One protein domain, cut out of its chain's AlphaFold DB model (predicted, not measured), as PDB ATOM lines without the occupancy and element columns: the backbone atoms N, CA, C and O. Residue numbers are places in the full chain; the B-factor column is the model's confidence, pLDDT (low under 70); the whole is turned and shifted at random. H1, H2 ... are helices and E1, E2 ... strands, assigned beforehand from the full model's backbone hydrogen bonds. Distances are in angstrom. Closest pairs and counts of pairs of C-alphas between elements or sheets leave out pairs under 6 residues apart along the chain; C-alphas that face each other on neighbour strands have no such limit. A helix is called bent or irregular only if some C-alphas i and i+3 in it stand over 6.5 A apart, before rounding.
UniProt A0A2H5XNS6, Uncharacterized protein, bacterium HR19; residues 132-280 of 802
ATOM      1  N   GLN A 132     291.870 249.396 182.607       77.31
ATOM      2  CA  GLN A 132     290.792 248.415 182.617       77.31
ATOM      3  C   GLN A 132     291.251 247.171 181.853       77.31
ATOM      4  O   GLN A 132     291.803 247.282 180.756       77.31
ATOM      5  N   ARG A 133     290.995 245.989 182.421       89.25
ATOM      6  CA  ARG A 133     291.267 244.710 181.758       89.25
ATOM      7  C   ARG A 133     290.580 244.682 180.396       89.25
ATOM      8  O   ARG A 133     289.393 244.995 180.279       89.25
ATOM      9  N   SER A 134     291.313 244.277 179.363       91.94
ATOM     10  CA  SER A 134     290.693 243.987 178.072       91.94
ATOM     11  C   SER A 134     289.740 242.794 178.207       91.94
ATOM     12  O   SER A 134     289.889 241.957 179.102       91.94
ATOM     13  N   GLN A 135     288.775 242.669 177.292       93.75
ATOM     14  CA  GLN A 135     287.877 241.509 177.270       93.75
ATOM     15  C   GLN A 135     288.652 240.187 177.131       93.75
ATOM     16  O   GLN A 135     288.235 239.175 177.686       93.75
ATOM     17  N   GLU A 136     289.788 240.197 176.426       94.56
ATOM     18  CA  GLU A 136     290.683 239.043 176.282       94.56
ATOM     19  C   GLU A 136     291.294 238.630 177.628       94.56
ATOM     20  O   GLU A 136     291.239 237.456 177.987       94.56
ATOM     21  N   VAL A 137     291.807 239.593 178.403       95.31
ATOM     22  CA  VAL A 137     292.400 239.349 179.729       95.31
ATOM     23  C   VAL A 137     291.341 238.869 180.716       95.31
ATOM     24  O   VAL A 137     291.565 237.880 181.408       95.31
ATOM     25  N   GLN A 138     290.165 239.503 180.739       95.31
ATOM     26  CA  GLN A 138     289.083 239.061 181.617       95.31
ATOM     27  C   GLN A 138     288.605 237.652 181.247       95.31
ATOM     28  O   GLN A 138     288.488 236.806 182.125       95.31
ATOM     29  N   SER A 139     288.440 237.355 179.952       95.12
ATOM     30  CA  SER A 139     288.084 236.002 179.497       95.12
ATOM     31  C   SER A 139     289.144 234.969 179.891       95.12
ATOM     32  O   SER A 139     288.807 233.832 180.201       95.12
ATOM     33  N   ALA A 140     290.426 235.349 179.886       96.19
ATOM     34  CA  ALA A 140     291.520 234.478 180.297       96.19
ATOM     35  C   ALA A 140     291.507 234.176 181.807       96.19
ATOM     36  O   ALA A 140     291.792 233.044 182.191       96.19
ATOM     37  N   VAL A 141     291.133 235.147 182.649       95.12
ATOM     38  CA  VAL A 141     290.889 234.932 184.090       95.12
ATOM     39  C   VAL A 141     289.649 234.063 184.310       95.12
ATOM     40  O   VAL A 141     289.688 233.099 185.076       95.12
ATOM     41  N   ASP A 142     288.563 234.363 183.592       94.81
ATOM     42  CA  ASP A 142     287.272 233.683 183.715       94.81
ATOM     43  C   ASP A 142     287.356 232.186 183.392       94.81
ATOM     44  O   ASP A 142     286.537 231.418 183.894       94.81
ATOM     45  N   ILE A 143     288.353 231.749 182.612       93.88
ATOM     46  CA  ILE A 143     288.611 230.323 182.369       93.88
ATOM     47  C   ILE A 143     288.796 229.567 183.690       93.88
ATOM     48  O   ILE A 143     288.197 228.515 183.885       93.88
ATOM     49  N   TYR A 144     289.573 230.107 184.625       93.31
ATOM     50  CA  TYR A 144     289.816 229.444 185.909       93.31
ATOM     51  C   TYR A 144     288.611 229.558 186.849       93.31
ATOM     52  O   TYR A 144     288.296 228.623 187.587       93.31
ATOM     53  N   LYS A 145     287.892 230.683 186.788       93.25
ATOM     54  CA  LYS A 145     286.744 230.949 187.664       93.25
ATOM     55  C   LYS A 145     285.462 230.233 187.245       93.25
ATOM     56  O   LYS A 145     284.646 229.912 188.098       93.25
ATOM     57  N   ASN A 146     285.255 229.989 185.951       92.75
ATOM     58  CA  ASN A 146     283.956 229.555 185.423       92.75
ATOM     59  C   ASN A 146     283.973 228.195 184.723       92.75
ATOM     60  O   ASN A 146     282.902 227.588 184.574       92.75
ATOM     61  N   ASP A 147     285.136 227.694 184.307       91.12
ATOM     62  CA  ASP A 147     285.231 226.420 183.597       91.12
ATOM     63  C   ASP A 147     285.580 225.243 184.510       91.12
ATOM     64  O   ASP A 147     285.991 225.394 185.658       91.12
ATOM     65  N   ILE A 148     285.373 224.043 183.966       89.62
ATOM     66  CA  ILE A 148     285.825 222.785 184.552       89.62
ATOM     67  C   ILE A 148     287.020 222.306 183.729       89.62
ATOM     68  O   ILE A 148     286.873 221.951 182.558       89.62
ATOM     69  N   ILE A 149     288.199 222.304 184.340       87.69
ATOM     70  CA  ILE A 149     289.459 221.875 183.740       87.69
ATOM     71  C   ILE A 149     289.818 220.529 184.361       87.69
ATOM     72  O   ILE A 149     290.132 220.442 185.542       87.69
ATOM     73  N   ILE A 150     289.756 219.469 183.560       86.56
ATOM     74  CA  ILE A 150     290.183 218.127 183.968       86.56
ATOM     75  C   ILE A 150     291.310 217.696 183.035       86.56
ATOM     76  O   ILE A 150     291.141 217.690 181.813       86.56
ATOM     77  N   ILE A 151     292.460 217.360 183.608       85.44
ATOM     78  CA  ILE A 151     293.662 216.914 182.902       85.44
ATOM     79  C   ILE A 151     293.922 215.461 183.291       85.44
ATOM     80  O   ILE A 151     293.864 215.129 184.468       85.44
ATOM     81  N   GLY A 152     294.182 214.593 182.312       80.00
ATOM     82  CA  GLY A 152     294.567 213.195 182.542       80.00
ATOM     83  C   GLY A 152     293.426 212.173 182.563       80.00
ATOM     84  O   GLY A 152     293.707 210.982 182.595       80.00
ATOM     85  N   ALA A 153     292.158 212.597 182.483       73.19
ATOM     86  CA  ALA A 153     291.014 211.675 182.430       73.19
ATOM     87  C   ALA A 153     290.791 211.066 181.030       73.19
ATOM     88  O   ALA A 153     290.668 209.856 180.881       73.19
ATOM     89  N   GLU A 154     290.759 211.904 179.987       81.06
ATOM     90  CA  GLU A 154     290.638 211.482 178.586       81.06
ATOM     91  C   GLU A 154     291.618 212.284 177.724       81.06
ATOM     92  O   GLU A 154     291.730 213.504 177.880       81.06
ATOM     93  N   TYR A 155     292.329 211.627 176.801       80.06
ATOM     94  CA  TYR A 155     293.401 212.261 176.023       80.06
ATOM     95  C   TYR A 155     292.921 213.479 175.215       80.06
ATOM     96  O   TYR A 155     293.537 214.542 175.283       80.06
ATOM     97  N   ALA A 156     291.806 213.357 174.483       82.06
ATOM     98  CA  ALA A 156     291.294 214.437 173.636       82.06
ATOM     99  C   ALA A 156     290.859 215.662 174.460       82.06
ATOM    100  O   ALA A 156     291.264 216.787 174.160       82.06
ATOM    101  N   GLN A 157     290.104 215.432 175.539       85.50
ATOM    102  CA  GLN A 157     289.680 216.488 176.459       85.50
ATOM    103  C   GLN A 157     290.877 217.145 177.158       85.50
ATOM    104  O   GLN A 157     290.912 218.364 177.319       85.50
ATOM    105  N   THR A 158     291.883 216.347 177.525       86.06
ATOM    106  CA  THR A 158     293.120 216.830 178.147       86.06
ATOM    107  C   THR A 158     293.853 217.797 177.224       86.06
ATOM    108  O   THR A 158     294.181 218.900 177.646       86.06
ATOM    109  N   GLN A 159     294.053 217.441 175.951       88.25
ATOM    110  CA  GLN A 159     294.724 218.323 174.988       88.25
ATOM    111  C   GLN A 159     293.941 219.619 174.750       88.25
ATOM    112  O   GLN A 159     294.527 220.699 174.748       88.25
ATOM    113  N   GLN A 160     292.612 219.543 174.632       91.69
ATOM    114  CA  GLN A 160     291.774 220.737 174.492       91.69
ATOM    115  C   GLN A 160     291.878 221.667 175.711       91.69
ATOM    116  O   GLN A 160     291.948 222.888 175.556       91.69
ATOM    117  N   ASN A 161     291.890 221.098 176.919       91.38
ATOM    118  CA  ASN A 161     292.029 221.852 178.162       91.38
ATOM    119  C   ASN A 161     293.422 222.487 178.285       91.38
ATOM    120  O   ASN A 161     293.515 223.661 178.638       91.38
ATOM    121  N   ILE A 162     294.486 221.764 177.923       90.06
ATOM    122  CA  ILE A 162     295.859 222.292 177.895       90.06
ATOM    123  C   ILE A 162     295.971 223.457 176.905       90.06
ATOM    124  O   ILE A 162     296.468 224.517 177.274       90.06
ATOM    125  N   ASP A 163     295.454 223.314 175.682       93.06
ATOM    126  CA  ASP A 163     295.463 224.384 174.675       93.06
ATOM    127  C   ASP A 163     294.721 225.637 175.155       93.06
ATOM    128  O   ASP A 163     295.120 226.771 174.869       93.06
ATOM    129  N   LYS A 164     293.616 225.441 175.879       93.88
ATOM    130  CA  LYS A 164     292.824 226.525 176.465       93.88
ATOM    131  C   LYS A 164     293.599 227.258 177.563       93.88
ATOM    132  O   LYS A 164     293.644 228.486 177.534       93.88
ATOM    133  N   VAL A 165     294.249 226.520 178.465       93.25
ATOM    134  CA  VAL A 165     295.128 227.072 179.512       93.25
ATOM    135  C   VAL A 165     296.337 227.781 178.901       93.25
ATOM    136  O   VAL A 165     296.692 228.873 179.320       93.25
ATOM    137  N   LEU A 166     296.951 227.233 177.853       93.75
ATOM    138  CA  LEU A 166     298.108 227.865 177.218       93.75
ATOM    139  C   LEU A 166     297.745 229.209 176.572       93.75
ATOM    140  O   LEU A 166     298.476 230.189 176.712       93.75
ATOM    141  N   LYS A 167     296.591 229.289 175.894       95.38
ATOM    142  CA  LYS A 167     296.093 230.553 175.327       95.38
ATOM    143  C   LYS A 167     295.815 231.594 176.407       95.38
ATOM    144  O   LYS A 167     296.136 232.763 176.198       95.38
ATOM    145  N   SER A 168     295.244 231.185 177.544       95.81
ATOM    146  CA  SER A 168     295.008 232.105 178.658       95.81
ATOM    147  C   SER A 168     296.327 232.571 179.277       95.81
ATOM    148  O   SER A 168     296.502 233.771 179.448       95.81
ATOM    149  N   VAL A 169     297.295 231.673 179.498       93.75
ATOM    150  CA  VAL A 169     298.645 232.019 179.977       93.75
ATOM    151  C   VAL A 169     299.296 233.064 179.075       93.75
ATOM    152  O   VAL A 169     299.759 234.075 179.585       93.75
ATOM    153  N   ILE A 170     299.267 232.892 177.749       93.00
ATOM    154  CA  ILE A 170     299.855 233.860 176.805       93.00
ATOM    155  C   ILE A 170     299.189 235.242 176.924       93.00
ATOM    156  O   ILE A 170     299.878 236.265 176.941       93.00
ATOM    157  N   ALA A 171     297.855 235.288 177.012       94.75
ATOM    158  CA  ALA A 171     297.112 236.541 177.148       94.75
ATOM    159  C   ALA A 171     297.417 237.250 178.479       94.75
ATOM    160  O   ALA A 171     297.691 238.454 178.494       94.75
ATOM    161  N   LEU A 172     297.420 236.499 179.585       94.19
ATOM    162  CA  LEU A 172     297.712 237.017 180.921       94.19
ATOM    163  C   LEU A 172     299.174 237.463 181.031       94.19
ATOM    164  O   LEU A 172     299.449 238.529 181.562       94.19
ATOM    165  N   GLU A 173     300.115 236.706 180.469       90.69
ATOM    166  CA  GLU A 173     301.544 237.024 180.479       90.69
ATOM    167  C   GLU A 173     301.845 238.335 179.746       90.69
ATOM    168  O   GLU A 173     302.567 239.196 180.257       90.69
ATOM    169  N   LYS A 174     301.221 238.532 178.579       90.19
ATOM    170  CA  LYS A 174     301.302 239.788 177.828       90.19
ATOM    171  C   LYS A 174     300.788 240.976 178.648       90.19
ATOM    172  O   LYS A 174     301.390 242.047 178.592       90.19
ATOM    173  N   TYR A 175     299.707 240.793 179.405       90.25
ATOM    174  CA  TYR A 175     299.142 241.835 180.260       90.25
ATOM    175  C   TYR A 175     300.008 242.110 181.497       90.25
ATOM    176  O   TYR A 175     300.349 243.263 181.753       90.25
ATOM    177  N   VAL A 176     300.437 241.073 182.221       86.50
ATOM    178  CA  VAL A 176     301.268 241.206 183.431       86.50
ATOM    179  C   VAL A 176     302.586 241.903 183.104       86.50
ATOM    180  O   VAL A 176     302.934 242.889 183.744       86.50
ATOM    181  N   TYR A 177     303.311 241.453 182.077       82.25
ATOM    182  CA  TYR A 177     304.610 242.045 181.740       82.25
ATOM    183  C   TYR A 177     304.518 243.313 180.884       82.25
ATOM    184  O   TYR A 177     305.498 244.056 180.780       82.25
ATOM    185  N   GLY A 178     303.383 243.546 180.222       78.75
ATOM    186  CA  GLY A 178     303.217 244.640 179.267       78.75
ATOM    187  C   GLY A 178     302.396 245.823 179.771       78.75
ATOM    188  O   GLY A 178     302.551 246.924 179.230       78.75
ATOM    189  N   GLU A 179     301.519 245.615 180.750       83.44
ATOM    190  CA  GLU A 179     300.483 246.578 181.130       83.44
ATOM    191  C   GLU A 179     300.416 246.805 182.642       83.44
ATOM    192  O   GLU A 179     300.634 247.938 183.078       83.44
ATOM    193  N   ASN A 180     300.133 245.768 183.438       84.12
ATOM    194  CA  ASN A 180     299.940 245.908 184.881       84.12
ATOM    195  C   ASN A 180     300.359 244.646 185.656       84.12
ATOM    196  O   ASN A 180     299.571 243.718 185.828       84.12
ATOM    197  N   ALA A 181     301.581 244.646 186.193       80.12
ATOM    198  CA  ALA A 181     302.097 243.552 187.019       80.12
ATOM    199  C   ALA A 181     301.554 243.540 188.465       80.12
ATOM    200  O   ALA A 181     301.915 242.659 189.237       80.12
ATOM    201  N   CYS A 182     300.717 244.509 188.843       82.81
ATOM    202  CA  CYS A 182     300.145 244.631 190.189       82.81
ATOM    203  C   CYS A 182     298.673 244.210 190.256       82.81
ATOM    204  O   CYS A 182     298.044 244.324 191.305       82.81
ATOM    205  N   ASP A 183     298.103 243.743 189.143       87.06
ATOM    206  CA  ASP A 183     296.775 243.138 189.117       87.06
ATOM    207  C   ASP A 183     296.854 241.732 189.735       87.06
ATOM    208  O   ASP A 183     297.132 240.750 189.045       87.06
ATOM    209  N   VAL A 184     296.676 241.665 191.060       87.06
ATOM    210  CA  VAL A 184     296.876 240.458 191.883       87.06
ATOM    211  C   VAL A 184     296.085 239.269 191.345       87.06
ATOM    212  O   VAL A 184     296.627 238.177 191.218       87.06
ATOM    213  N   GLU A 185     294.830 239.485 190.954       89.81
ATOM    214  CA  GLU A 185     293.955 238.440 190.416       89.81
ATOM    215  C   GLU A 185     294.481 237.880 189.084       89.81
ATOM    216  O   GLU A 185     294.478 236.669 188.869       89.81
ATOM    217  N   VAL A 186     294.968 238.747 188.188       91.75
ATOM    218  CA  VAL A 186     295.539 238.328 186.898       91.75
ATOM    219  C   VAL A 186     296.886 237.631 187.088       91.75
ATOM    220  O   VAL A 186     297.162 236.634 186.419       91.75
ATOM    221  N   VAL A 187     297.714 238.109 188.017       88.62
ATOM    222  CA  VAL A 187     298.977 237.457 188.386       88.62
ATOM    223  C   VAL A 187     298.728 236.074 188.987       88.62
ATOM    224  O   VAL A 187     299.401 235.109 188.609       88.62
ATOM    225  N   TYR A 188     297.735 235.957 189.866       89.25
ATOM    226  CA  TYR A 188     297.326 234.682 190.435       89.25
ATOM    227  C   TYR A 188     296.863 233.719 189.334       89.25
ATOM    228  O   TYR A 188     297.398 232.620 189.209       89.25
ATOM    229  N   ALA A 189     295.959 234.166 188.456       92.12
ATOM    230  CA  ALA A 189     295.476 233.376 187.323       92.12
ATOM    231  C   ALA A 189     296.605 232.941 186.369       92.12
ATOM    232  O   ALA A 189     296.616 231.804 185.895       92.12
ATOM    233  N   LEU A 190     297.579 233.820 186.093       91.81
ATOM    234  CA  LEU A 190     298.755 233.493 185.281       91.81
ATOM    235  C   LEU A 190     299.588 232.392 185.939       91.81
ATOM    236  O   LEU A 190     299.992 231.435 185.274       91.81
ATOM    237  N   THR A 191     299.845 232.530 187.238       87.94
ATOM    238  CA  THR A 191     300.619 231.558 188.014       87.94
ATOM    239  C   THR A 191     299.913 230.210 188.039       87.94
ATOM    240  O   THR A 191     300.520 229.201 187.682       87.94
ATOM    241  N   LEU A 192     298.620 230.200 188.367       88.38
ATOM    242  CA  LEU A 192     297.786 229.005 188.361       88.38
ATOM    243  C   LEU A 192     297.809 228.324 186.985       88.38
ATOM    244  O   LEU A 192     298.022 227.120 186.894       88.38
ATOM    245  N   GLY A 193     297.695 229.095 185.902       90.75
ATOM    246  CA  GLY A 193     297.824 228.589 184.537       90.75
ATOM    247  C   GLY A 193     299.160 227.909 184.247       90.75
ATOM    248  O   GLY A 193     299.191 226.830 183.653       90.75
ATOM    249  N   LYS A 194     300.271 228.506 184.696       89.00
ATOM    250  CA  LYS A 194     301.611 227.914 184.564       89.00
ATOM    251  C   LYS A 194     301.750 226.635 185.392       89.00
ATOM    252  O   LYS A 194     302.287 225.656 184.879       89.00
ATOM    253  N   VAL A 195     301.224 226.604 186.618       85.50
ATOM    254  CA  VAL A 195     301.204 225.402 187.472       85.50
ATOM    255  C   VAL A 195     300.404 224.286 186.809       85.50
ATOM    256  O   VAL A 195     300.919 223.184 186.651       85.50
ATOM    257  N   ILE A 196     299.187 224.574 186.339       87.88
ATOM    258  CA  ILE A 196     298.340 223.611 185.623       87.88
ATOM    259  C   ILE A 196     299.062 223.077 184.385       87.88
ATOM    260  O   ILE A 196     299.049 221.871 184.137       87.88
ATOM    261  N   TYR A 197     299.729 223.947 183.621       88.44
ATOM    262  CA  TYR A 197     300.520 223.526 182.469       88.44
ATOM    263  C   TYR A 197     301.659 222.584 182.880       88.44
ATOM    264  O   TYR A 197     301.771 221.505 182.304       88.44
ATOM    265  N   ILE A 198     302.450 222.915 183.905       83.62
ATOM    266  CA  ILE A 198     303.531 222.047 184.404       83.62
ATOM    267  C   ILE A 198     302.975 220.697 184.880       83.62
ATOM    268  O   ILE A 198     303.470 219.652 184.457       83.62
ATOM    269  N   LEU A 199     301.912 220.701 185.690       83.19
ATOM    270  CA  LEU A 199     301.254 219.481 186.169       83.19
ATOM    271  C   LEU A 199     300.711 218.635 185.008       83.19
ATOM    272  O   LEU A 199     300.787 217.411 185.048       83.19
ATOM    273  N   SER A 200     300.239 219.268 183.929       84.06
ATOM    274  CA  SER A 200     299.805 218.557 182.720       84.06
ATOM    275  C   SER A 200     300.941 217.837 181.995       84.06
ATOM    276  O   SER A 200     300.715 216.804 181.366       84.06
ATOM    277  N   GLN A 201     302.163 218.365 182.099       83.62
ATOM    278  CA  GLN A 201     303.358 217.738 181.543       83.62
ATOM    279  C   GLN A 201     303.938 216.683 182.487       83.62
ATOM    280  O   GLN A 201     304.723 215.855 182.036       83.62
ATOM    281  N   LEU A 202     303.546 216.663 183.767       79.44
ATOM    282  CA  LEU A 202     304.138 215.793 184.783       79.44
ATOM    283  C   LEU A 202     304.041 214.311 184.409       79.44
ATOM    284  O   LEU A 202     305.020 213.593 184.568       79.44
ATOM    285  N   ASN A 203     302.920 213.859 183.839       76.75
ATOM    286  CA  ASN A 203     302.801 212.467 183.397       76.75
ATOM    287  C   ASN A 203     303.821 212.119 182.300       76.75
ATOM    288  O   ASN A 203     304.469 211.072 182.344       76.75
ATOM    289  N   GLN A 204     304.001 213.019 181.328       81.06
ATOM    290  CA  GLN A 204     304.996 212.828 180.279       81.06
ATOM    291  C   GLN A 204     306.417 212.925 180.841       81.06
ATOM    292  O   GLN A 204     307.237 212.085 180.503       81.06
ATOM    293  N   LEU A 205     306.698 213.881 181.729       82.38
ATOM    294  CA  LEU A 205     308.000 214.030 182.383       82.38
ATOM    295  C   LEU A 205     308.359 212.796 183.211       82.38
ATOM    296  O   LEU A 205     309.479 212.312 183.113       82.38
ATOM    297  N   ILE A 206     307.410 212.250 183.975       76.81
ATOM    298  CA  ILE A 206     307.579 210.998 184.720       76.81
ATOM    299  C   ILE A 206     307.816 209.844 183.743       76.81
ATOM    300  O   ILE A 206     308.748 209.070 183.921       76.81
ATOM    301  N   THR A 207     307.012 209.730 182.686       78.31
ATOM    302  CA  THR A 207     307.189 208.674 181.681       78.31
ATOM    303  C   THR A 207     308.563 208.764 181.015       78.31
ATOM    304  O   THR A 207     309.275 207.767 180.928       78.31
ATOM    305  N   ASP A 208     308.971 209.952 180.581       82.81
ATOM    306  CA  ASP A 208     310.263 210.196 179.946       82.81
ATOM    307  C   ASP A 208     311.425 210.005 180.935       82.81
ATOM    308  O   ASP A 208     312.479 209.522 180.532       82.81
ATOM    309  N   LEU A 209     311.224 210.288 182.226       81.62
ATOM    310  CA  LEU A 209     312.164 209.973 183.304       81.62
ATOM    311  C   LEU A 209     312.372 208.453 183.438       81.62
ATOM    312  O   LEU A 209     313.505 207.987 183.417       81.62
ATOM    313  N   PHE A 210     311.296 207.664 183.517       77.50
ATOM    314  CA  PHE A 210     311.391 206.199 183.616       77.50
ATOM    315  C   PHE A 210     311.929 205.538 182.338       77.50
ATOM    316  O   PHE A 210     312.510 204.460 182.407       77.50
ATOM    317  N   LEU A 211     311.751 206.178 181.180       80.25
ATOM    318  CA  LEU A 211     312.290 205.716 179.899       80.25
ATOM    319  C   LEU A 211     313.720 206.214 179.617       80.25
ATOM    320  O   LEU A 211     314.195 206.016 178.498       80.25
ATOM    321  N   GLY A 212     314.367 206.915 180.558       81.00
ATOM    322  CA  GLY A 212     315.714 207.474 180.372       81.00
ATOM    323  C   GLY A 212     315.803 208.525 179.254       81.00
ATOM    324  O   GLY A 212     316.868 208.775 178.696       81.00
ATOM    325  N   LYS A 213     314.670 209.124 178.867       87.44
ATOM    326  CA  LYS A 213     314.569 210.120 177.786       87.44
ATOM    327  C   LYS A 213     314.739 211.549 178.275       87.44
ATOM    328  O   LYS A 213     315.042 212.418 177.460       87.44
ATOM    329  N   LEU A 214     314.486 211.795 179.559       88.50
ATOM    330  CA  LEU A 214     314.561 213.132 180.127       88.50
ATOM    331  C   LEU A 214     316.023 213.541 180.296       88.50
ATOM    332  O   LEU A 214     316.804 212.837 180.934       88.50
ATOM    333  N   THR A 215     316.398 214.681 179.720       90.44
ATOM    334  CA  THR A 215     317.767 215.193 179.804       90.44
ATOM    335  C   THR A 215     317.881 216.311 180.846       90.44
ATOM    336  O   THR A 215     316.905 217.018 181.119       90.44
ATOM    337  N   PRO A 216     319.086 216.563 181.388       90.00
ATOM    338  CA  PRO A 216     319.351 217.750 182.201       90.00
ATOM    339  C   PRO A 216     318.936 219.057 181.510       90.00
ATOM    340  O   PRO A 216     318.487 219.993 182.166       90.00
ATOM    341  N   THR A 217     319.056 219.125 180.179       91.38
ATOM    342  CA  THR A 217     318.629 220.283 179.384       91.38
ATOM    343  C   THR A 217     317.120 220.498 179.450       91.38
ATOM    344  O   THR A 217     316.690 221.642 179.577       91.38
ATOM    345  N   ASP A 218     316.319 219.432 179.426       89.06
ATOM    346  CA  ASP A 218     314.857 219.535 179.519       89.06
ATOM    347  C   ASP A 218     314.424 220.091 180.881       89.06
ATOM    348  O   ASP A 218     313.583 220.986 180.956       89.06
ATOM    349  N   ILE A 219     315.066 219.632 181.961       87.75
ATOM    350  CA  ILE A 219     314.836 220.165 183.308       87.75
ATOM    351  C   ILE A 219     315.286 221.624 183.412       87.75
ATOM    352  O   ILE A 219     314.550 222.444 183.957       87.75
ATOM    353  N   ARG A 220     316.453 221.988 182.862       90.38
ATOM    354  CA  ARG A 220     316.902 223.392 182.827       90.38
ATOM    355  C   ARG A 220     315.890 224.279 182.109       90.38
ATOM    356  O   ARG A 220     315.554 225.341 182.617       90.38
ATOM    357  N   LEU A 221     315.363 223.834 180.968       88.94
ATOM    358  CA  LEU A 221     314.329 224.563 180.232       88.94
ATOM    359  C   LEU A 221     313.035 224.706 181.041       88.94
ATOM    360  O   LEU A 221     312.408 225.762 180.987       88.94
ATOM    361  N   LEU A 222     312.647 223.692 181.815       85.69
ATOM    362  CA  LEU A 222     311.485 223.768 182.702       85.69
ATOM    363  C   LEU A 222     311.707 224.772 183.847       85.69
ATOM    364  O   LEU A 222     310.861 225.630 184.098       85.69
ATOM    365  N   VAL A 223     312.853 224.693 184.523       87.94
ATOM    366  CA  VAL A 223     313.180 225.547 185.674       87.94
ATOM    367  C   VAL A 223     313.377 226.996 185.236       87.94
ATOM    368  O   VAL A 223     312.683 227.893 185.718       87.94
ATOM    369  N   ASP A 224     314.276 227.234 184.281       87.25
ATOM    370  CA  ASP A 224     314.627 228.581 183.833       87.25
ATOM    371  C   ASP A 224     313.523 229.189 182.937       87.25
ATOM    372  O   ASP A 224     313.343 230.409 182.917       87.25
ATOM    373  N   GLY A 225     312.750 228.358 182.224       84.25
ATOM    374  CA  GLY A 225     311.706 228.797 181.293       84.25
ATOM    375  C   GLY A 225     310.294 228.896 181.878       84.25
ATOM    376  O   GLY A 225     309.497 229.678 181.362       84.25
ATOM    377  N   ALA A 226     309.966 228.158 182.945       81.88
ATOM    378  CA  ALA A 226     308.622 228.168 183.536       81.88
ATOM    379  C   ALA A 226     308.617 228.530 185.028       81.88
ATOM    380  O   ALA A 226     307.900 229.456 185.413       81.88
ATOM    381  N   VAL A 227     309.439 227.865 185.849       86.19
ATOM    382  CA  VAL A 227     309.442 228.050 187.315       86.19
ATOM    383  C   VAL A 227     309.949 229.442 187.701       86.19
ATOM    384  O   VAL A 227     309.221 230.206 188.330       86.19
ATOM    385  N   LYS A 228     311.150 229.836 187.261       87.31
ATOM    386  CA  LYS A 228     311.743 231.145 187.603       87.31
ATOM    387  C   LYS A 228     310.955 232.350 187.076       87.31
ATOM    388  O   LYS A 228     310.880 233.376 187.755       87.31
ATOM    389  N   PRO A 229     310.364 232.320 185.867       82.88
ATOM    390  CA  PRO A 229     309.460 233.385 185.442       82.88
ATOM    391  C   PRO A 229     308.206 233.504 186.314       82.88
ATOM    392  O   PRO A 229     307.780 234.630 186.566       82.88
ATOM    393  N   ALA A 230     307.633 232.385 186.778       81.75
ATOM    394  CA  ALA A 230     306.499 232.400 187.707       81.75
ATOM    395  C   ALA A 230     306.906 232.959 189.081       81.75
ATOM    396  O   ALA A 230     306.237 233.858 189.583       81.75
ATOM    397  N   GLN A 231     308.053 232.518 189.611       87.81
ATOM    398  CA  GLN A 231     308.666 233.027 190.843       87.81
ATOM    399  C   GLN A 231     308.742 234.561 190.838       87.81
ATOM    400  O   GLN A 231     308.124 235.220 191.665       87.81
ATOM    401  N   ARG A 232     309.387 235.146 189.818       83.00
ATOM    402  CA  ARG A 232     309.565 236.606 189.702       83.00
ATOM    403  C   ARG A 232     308.253 237.390 189.677       83.00
ATOM    404  O   ARG A 232     308.206 238.532 190.127       83.00
ATOM    405  N   VAL A 233     307.206 236.814 189.090       78.31
ATOM    406  CA  VAL A 233     305.885 237.450 189.019       78.31
ATOM    407  C   VAL A 233     305.211 237.435 190.390       78.31
ATOM    408  O   VAL A 233     304.714 238.472 190.828       78.31
ATOM    409  N   LEU A 234     305.249 236.294 191.083       83.94
ATOM    410  CA  LEU A 234     304.706 236.150 192.434       83.94
ATOM    411  C   LEU A 234     305.433 237.042 193.443       83.94
ATOM    412  O   LEU A 234     304.785 237.777 194.189       83.94
ATOM    413  N   GLU A 235     306.768 237.051 193.420       83.69
ATOM    414  CA  GLU A 235     307.588 237.922 194.267       83.69
ATOM    415  C   GLU A 235     307.241 239.397 194.060       83.69
ATOM    416  O   GLU A 235     307.145 240.153 195.028       83.69
ATOM    417  N   GLY A 236     307.035 239.811 192.805       74.56
ATOM    418  CA  GLY A 236     306.658 241.178 192.463       74.56
ATOM    419  C   GLY A 236     305.349 241.603 193.125       74.56
ATOM    420  O   GLY A 236     305.265 242.713 193.648       74.56
ATOM    421  N   VAL A 237     304.356 240.715 193.161       78.38
ATOM    422  CA  VAL A 237     303.059 240.987 193.793       78.38
ATOM    423  C   VAL A 237     303.148 240.938 195.311       78.38
ATOM    424  O   VAL A 237     302.736 241.893 195.970       78.38
ATOM    425  N   ILE A 238     303.738 239.888 195.879       84.25
ATOM    426  CA  ILE A 238     303.824 239.716 197.334       84.25
ATOM    427  C   ILE A 238     304.644 240.826 197.988       84.25
ATOM    428  O   ILE A 238     304.213 241.429 198.971       84.25
ATOM    429  N   ASN A 239     305.805 241.160 197.424       78.00
ATOM    430  CA  ASN A 239     306.682 242.170 198.017       78.00
ATOM    431  C   ASN A 239     306.175 243.599 197.808       78.00
ATOM    432  O   ASN A 239     306.676 244.532 198.437       78.00
ATOM    433  N   SER A 240     305.168 243.790 196.957       70.62
ATOM    434  CA  SER A 240     304.568 245.101 196.749       70.62
ATOM    435  C   SER A 240     303.641 245.554 197.879       70.62
ATOM    436  O   SER A 240     303.270 246.728 197.914       70.62
ATOM    437  N   GLY A 241     303.227 244.636 198.766       71.44
ATOM    438  CA  GLY A 241     302.226 244.905 199.802       71.44
ATOM    439  C   GLY A 241     300.853 245.292 199.242       71.44
ATOM    440  O   GLY A 241     300.094 245.979 199.916       71.44
ATOM    441  N   SER A 242     300.561 244.923 197.991       71.62
ATOM    442  CA  SER A 242     299.327 245.313 197.285       71.62
ATOM    443  C   SER A 242     298.266 244.223 197.248       71.62
ATOM    444  O   SER A 242     297.231 244.409 196.615       71.62
ATOM    445  N   ILE A 243     298.516 243.098 197.919       82.81
ATOM    446  CA  ILE A 243     297.506 242.064 198.114       82.81
ATOM    447  C   ILE A 243     296.539 242.588 199.179       82.81
ATOM    448  O   ILE A 243     296.978 242.877 200.297       82.81
ATOM    449  N   PRO A 244     295.259 242.787 198.839       82.69
ATOM    450  CA  PRO A 244     294.289 243.234 199.820       82.69
ATOM    451  C   PRO A 244     294.052 242.115 200.858       82.69
ATOM    452  O   PRO A 244     294.142 240.941 200.500       82.69
ATOM    453  N   PRO A 245     293.777 242.442 202.136       81.56
ATOM    454  CA  PRO A 245     293.544 241.428 203.171       81.56
ATOM    455  C   PRO A 245     292.356 240.500 202.890       81.56
ATOM    456  O   PRO A 245     292.307 239.412 203.439       81.56
ATOM    457  N   ASP A 246     291.409 240.935 202.059       85.06
ATOM    458  CA  ASP A 246     290.231 240.194 201.598       85.06
ATOM    459  C   ASP A 246     290.420 239.612 200.184       85.06
ATOM    460  O   ASP A 246     289.456 239.433 199.436       85.06
ATOM    461  N   PHE A 247     291.668 239.378 199.761       90.31
ATOM    462  CA  PHE A 247     291.940 238.730 198.482       90.31
ATOM    463  C   PHE A 247     291.317 237.332 198.448       90.31
ATOM    464  O   PHE A 247     291.618 236.499 199.290       90.31
ATOM    465  N   SER A 248     290.509 237.084 197.419       89.81
ATOM    466  CA  SER A 248     289.868 235.797 197.172       89.81
ATOM    467  C   SER A 248     289.822 235.506 195.673       89.81
ATOM    468  O   SER A 248     289.393 236.327 194.846       89.81
ATOM    469  N   PHE A 249     290.274 234.311 195.303       92.06
ATOM    470  CA  PHE A 249     290.254 233.790 193.948       92.06
ATOM    471  C   PHE A 249     289.563 232.429 193.915       92.06
ATOM    472  O   PHE A 249     290.185 231.384 194.048       92.06
ATOM    473  N   ARG A 250     288.250 232.433 193.677       92.50
ATOM    474  CA  ARG A 250     287.483 231.190 193.578       92.50
ATOM    475  C   ARG A 250     287.703 230.472 192.244       92.50
ATOM    476  O   ARG A 250     287.279 230.954 191.190       92.50
ATOM    477  N   VAL A 251     288.315 229.296 192.296       91.81
ATOM    478  CA  VAL A 251     288.482 228.360 191.181       91.81
ATOM    479  C   VAL A 251     287.327 227.368 191.175       91.81
ATOM    480  O   VAL A 251     287.113 226.632 192.134       91.81
ATOM    481  N   LYS A 252     286.567 227.302 190.079       88.44
ATOM    482  CA  LYS A 252     285.372 226.445 190.033       88.44
ATOM    483  C   LYS A 252     285.703 224.965 190.075       88.44
ATOM    484  O   LYS A 252     285.142 224.238 190.892       88.44
ATOM    485  N   ARG A 253     286.510 224.494 189.119       85.62
ATOM    486  CA  ARG A 253     286.941 223.098 189.093       85.62
ATOM    487  C   ARG A 253     288.209 222.897 188.274       85.62
ATOM    488  O   ARG A 253     288.143 222.922 187.048       85.62
ATOM    489  N   VAL A 254     289.332 222.627 188.927       85.81
ATOM    490  CA  VAL A 254     290.601 222.276 188.280       85.81
ATOM    491  C   VAL A 254     291.120 220.989 188.904       85.81
ATOM    492  O   VAL A 254     291.519 220.979 190.058       85.81
ATOM    493  N   PHE A 255     291.129 219.905 188.136       82.88
ATOM    494  CA  PHE A 255     291.637 218.604 188.562       82.88
ATOM    495  C   PHE A 255     292.722 218.134 187.605       82.88
ATOM    496  O   PHE A 255     292.506 218.056 186.391       82.88
ATOM    497  N   VAL A 256     293.874 217.767 188.150       81.75
ATOM    498  CA  VAL A 256     294.958 217.152 187.392       81.75
ATOM    499  C   VAL A 256     295.180 215.738 187.895       81.75
ATOM    500  O   VAL A 256     295.615 215.539 189.022       81.75
ATOM    501  N   TYR A 257     294.879 214.765 187.040       79.25
ATOM    502  CA  TYR A 257     295.174 213.357 187.244       79.25
ATOM    503  C   TYR A 257     296.473 213.002 186.535       79.25
ATOM    504  O   TYR A 257     296.626 213.181 185.324       79.25
ATOM    505  N   VAL A 258     297.399 212.443 187.292       73.06
ATOM    506  CA  VAL A 258     298.582 211.775 186.777       73.06
ATOM    507  C   VAL A 258     298.386 210.299 187.082       73.06
ATOM    508  O   VAL A 258     298.573 209.849 188.212       73.06
ATOM    509  N   ILE A 259     297.911 209.580 186.068       66.25
ATOM    510  CA  ILE A 259     297.667 208.141 186.130       66.25
ATOM    511  C   ILE A 259     298.933 207.448 185.658       66.25
ATOM    512  O   ILE A 259     299.348 207.636 184.510       66.25
ATOM    513  N   LYS A 260     299.511 206.618 186.521       62.94
ATOM    514  CA  LYS A 260     300.554 205.684 186.129       62.94
ATOM    515  C   LYS A 260     299.959 204.287 186.043       62.94
ATOM    516  O   LYS A 260     299.603 203.682 187.051       62.94
ATOM    517  N   ASP A 261     299.858 203.805 184.812       61.72
ATOM    518  CA  ASP A 261     299.502 202.425 184.518       61.72
ATOM    519  C   ASP A 261     300.794 201.624 184.338       61.72
ATOM    520  O   ASP A 261     301.520 201.783 183.348       61.72
ATOM    521  N   TYR A 262     301.129 200.809 185.334       60.66
ATOM    522  CA  TYR A 262     302.169 199.808 185.171       60.66
ATOM    523  C   TYR A 262     301.525 198.609 184.483       60.66
ATOM    524  O   TYR A 262     300.906 197.768 185.136       60.66
ATOM    525  N   LEU A 263     301.735 198.506 183.167       57.78
ATOM    526  CA  LEU A 263     301.232 197.403 182.333       57.78
ATOM    527  C   LEU A 263     301.552 196.002 182.896       57.78
ATOM    528  O   LEU A 263     300.933 195.024 182.489       57.78
ATOM    529  N   GLU A 264     302.526 195.901 183.803       58.03
ATOM    530  CA  GLU A 264     303.022 194.651 184.374       58.03
ATOM    531  C   GLU A 264     302.484 194.325 185.778       58.03
ATOM    532  O   GLU A 264     302.563 193.163 186.173       58.03
ATOM    533  N   THR A 265     301.945 195.284 186.547       60.00
ATOM    534  CA  THR A 265     301.623 195.052 187.976       60.00
ATOM    535  C   THR A 265     300.137 195.105 188.331       60.00
ATOM    536  O   THR A 265     299.811 194.896 189.497       60.00
ATOM    537  N   GLU A 266     299.230 195.372 187.380       63.56
ATOM    538  CA  GLU A 266     297.791 195.655 187.622       63.56
ATOM    539  C   GLU A 266     297.526 196.784 188.649       63.56
ATOM    540  O   GLU A 266     296.374 197.090 188.965       63.56
ATOM    541  N   GLN A 267     298.569 197.440 189.170       62.59
ATOM    542  CA  GLN A 267     298.461 198.530 190.127       62.59
ATOM    543  C   GLN A 267     298.421 199.856 189.380       62.59
ATOM    544  O   GLN A 267     299.363 200.230 188.682       62.59
ATOM    545  N   VAL A 268     297.319 200.580 189.563       64.38
ATOM    546  CA  VAL A 268     297.178 201.953 189.090       64.38
ATOM    547  C   VAL A 268     297.553 202.883 190.235       64.38
ATOM    548  O   VAL A 268     296.846 202.974 191.241       64.38
ATOM    549  N   GLU A 269     298.680 203.571 190.084       73.12
ATOM    550  CA  GLU A 269     299.075 204.645 190.989       73.12
ATOM    551  C   GLU A 269     298.529 205.961 190.442       73.12
ATOM    552  O   GLU A 269     298.876 206.384 189.337       73.12
ATOM    553  N   ASN A 270     297.668 206.612 191.222       75.56
ATOM    554  CA  ASN A 270     297.110 207.908 190.871       75.56
ATOM    555  C   ASN A 270     297.710 208.983 191.769       75.56
ATOM    556  O   ASN A 270     297.662 208.885 192.998       75.56
ATOM    557  N   VAL A 271     298.241 210.022 191.139       79.44
ATOM    558  CA  VAL A 271     298.454 211.316 191.777       79.44
ATOM    559  C   VAL A 271     297.347 212.230 191.279       79.44
ATOM    560  O   VAL A 271     297.203 212.421 190.071       79.44
ATOM    561  N   SER A 272     296.547 212.777 192.188       82.94
ATOM    562  CA  SER A 272     295.536 213.771 191.835       82.94
ATOM    563  C   SER A 272     295.766 215.061 192.596       82.94
ATOM    564  O   SER A 272     295.918 215.050 193.815       82.94
ATOM    565  N   VAL A 273     295.763 216.163 191.856       85.56
ATOM    566  CA  VAL A 273     295.838 217.517 192.396       85.56
ATOM    567  C   VAL A 273     294.531 218.221 192.055       85.56
ATOM    568  O   VAL A 273     294.236 218.458 190.882       85.56
ATOM    569  N   ASP A 274     293.742 218.515 193.077       88.19
ATOM    570  CA  ASP A 274     292.584 219.394 193.024       88.19
ATOM    571  C   ASP A 274     293.052 220.823 193.340       88.19
ATOM    572  O   ASP A 274     293.717 221.067 194.336       88.19
ATOM    573  N   LEU A 275     292.772 221.771 192.458       89.19
ATOM    574  CA  LEU A 275     293.042 223.198 192.662       89.19
ATOM    575  C   LEU A 275     291.721 223.975 192.636       89.19
ATOM    576  O   LEU A 275     291.676 225.096 192.140       89.19
ATOM    577  N   SER A 276     290.619 223.322 193.011       89.06
ATOM    578  CA  SER A 276     289.280 223.904 193.060       89.06
ATOM    579  C   SER A 276     288.969 224.408 194.459       89.06
ATOM    580  O   SER A 276     289.230 223.701 195.434       89.06
ATOM    581  N   GLY A 277     288.260 225.528 194.525       89.12
ATOM    582  CA  GLY A 277     287.796 226.121 195.768       89.12
ATOM    583  C   GLY A 277     288.131 227.602 195.860       89.12
ATOM    584  O   GLY A 277     288.297 228.254 194.826       89.12
ATOM    585  N   GLU A 278     288.113 228.156 197.061       90.69
ATOM    586  CA  GLU A 278     288.509 229.537 197.316       90.69
ATOM    587  C   GLU A 278     290.012 229.575 197.547       90.69
ATOM    588  O   GLU A 278     290.535 228.741 198.259       90.69
ATOM    589  N   HIS A 279     290.721 230.455 196.840       91.69
ATOM    590  CA  HIS A 279     292.147 230.640 197.073       91.69
ATOM    591  C   HIS A 279     292.369 232.045 197.600       91.69
ATOM    592  O   HIS A 279     292.155 233.031 196.883       91.69
ATOM    593  N   ASP A 280     292.795 232.123 198.841       91.06
ATOM    594  CA  ASP A 280     292.941 233.352 199.588       91.06
ATOM    595  C   ASP A 280     294.412 233.842 199.574       91.06
ATOM    596  O   ASP A 280     295.229 233.499 198.701       91.06
TER     597      ASP A 280
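AT A GLANCE: This is residues 132 to 280 of the 802 residues of an uncharacterized protein of bacterium HR19 (UniProt A0A2H5XNS6). The bent helix H3 runs lengthwise through the model; H2 and H1 pack on its first arm, and H4 folds back to meet that arm with its second arm, leaving a gap between H3b and H4a. A long two-strand ribbon, E2 running on into E3 and E4 into E5, runs along the helices, E1 beside E3; its tip, residues 262 to 267, sticks out. The 149 printed residues hold, in order, H1 E1 H2 H3 H4 E2 E3 E4 E5, class mixed, with a mixed sheet E1 E3 E4 and an antiparallel pair E2 E5. The whole is compact, radius of gyration of the C-alphas 16.6 A, yet elongated, 54 by 32 by 26 A.

HOW THE PARTS SIT: H1, residues 135 to 146, touches H2, residues 155 to 178, at C-alphas Ala 140 and Ser 168, 4.5 A, their closest. H3, residues 184 to 210, assigned as one helix by its hydrogen bonds, is bent: C-alphas 200 and 203 are 6.8 A apart. H2 and H3a, residues 184 to 200, form a helical hairpin, its tilt of 36 degrees only just steep; C-alphas Val 169 and Leu 190 are closest, 5.5 A. H4, residues 216 to 238, likewise assigned as one, is bent, C-alphas 225 and 228 being 6.7 A apart; H4b, residues 228 to 238, touches H3a at a shallow tilt of 28 degrees, closest at C-alphas Thr 191 and Ala 230, 5.9 A. E1, residues 148 to 151, is parallel to E3, residues 253 to 261: N 149 and O 253 are 2.8 A apart, within hydrogen-bond range. E3 and E4, residues 268 to 274, form an antiparallel hairpin, N 256 to O 273 2.8 A. E2, residues 249 to 251, and E5, residues 277 to 279, are antiparallel, N 249 to O 279 2.8 A. Every O i to N i+4 pair is within range in H2, H3a, H3b, H4a and H4b, and 7 of 8 in H1.

IN THESE COORDINATES: H1 begins at C-alpha 135 (287.877, 241.509, 177.270). H2 is 34.0 A long, H3a 23.9 A and E3 24.6 A. E5 ends at C-alpha 279 (292.147, 230.640, 197.073).

THE WHOLE: C-alphas Gln 132 and Glu 264 are farthest apart, 55.2 A. The printed part has no cut, and no link is long. Residues 259 to 268 have pLDDT under 70.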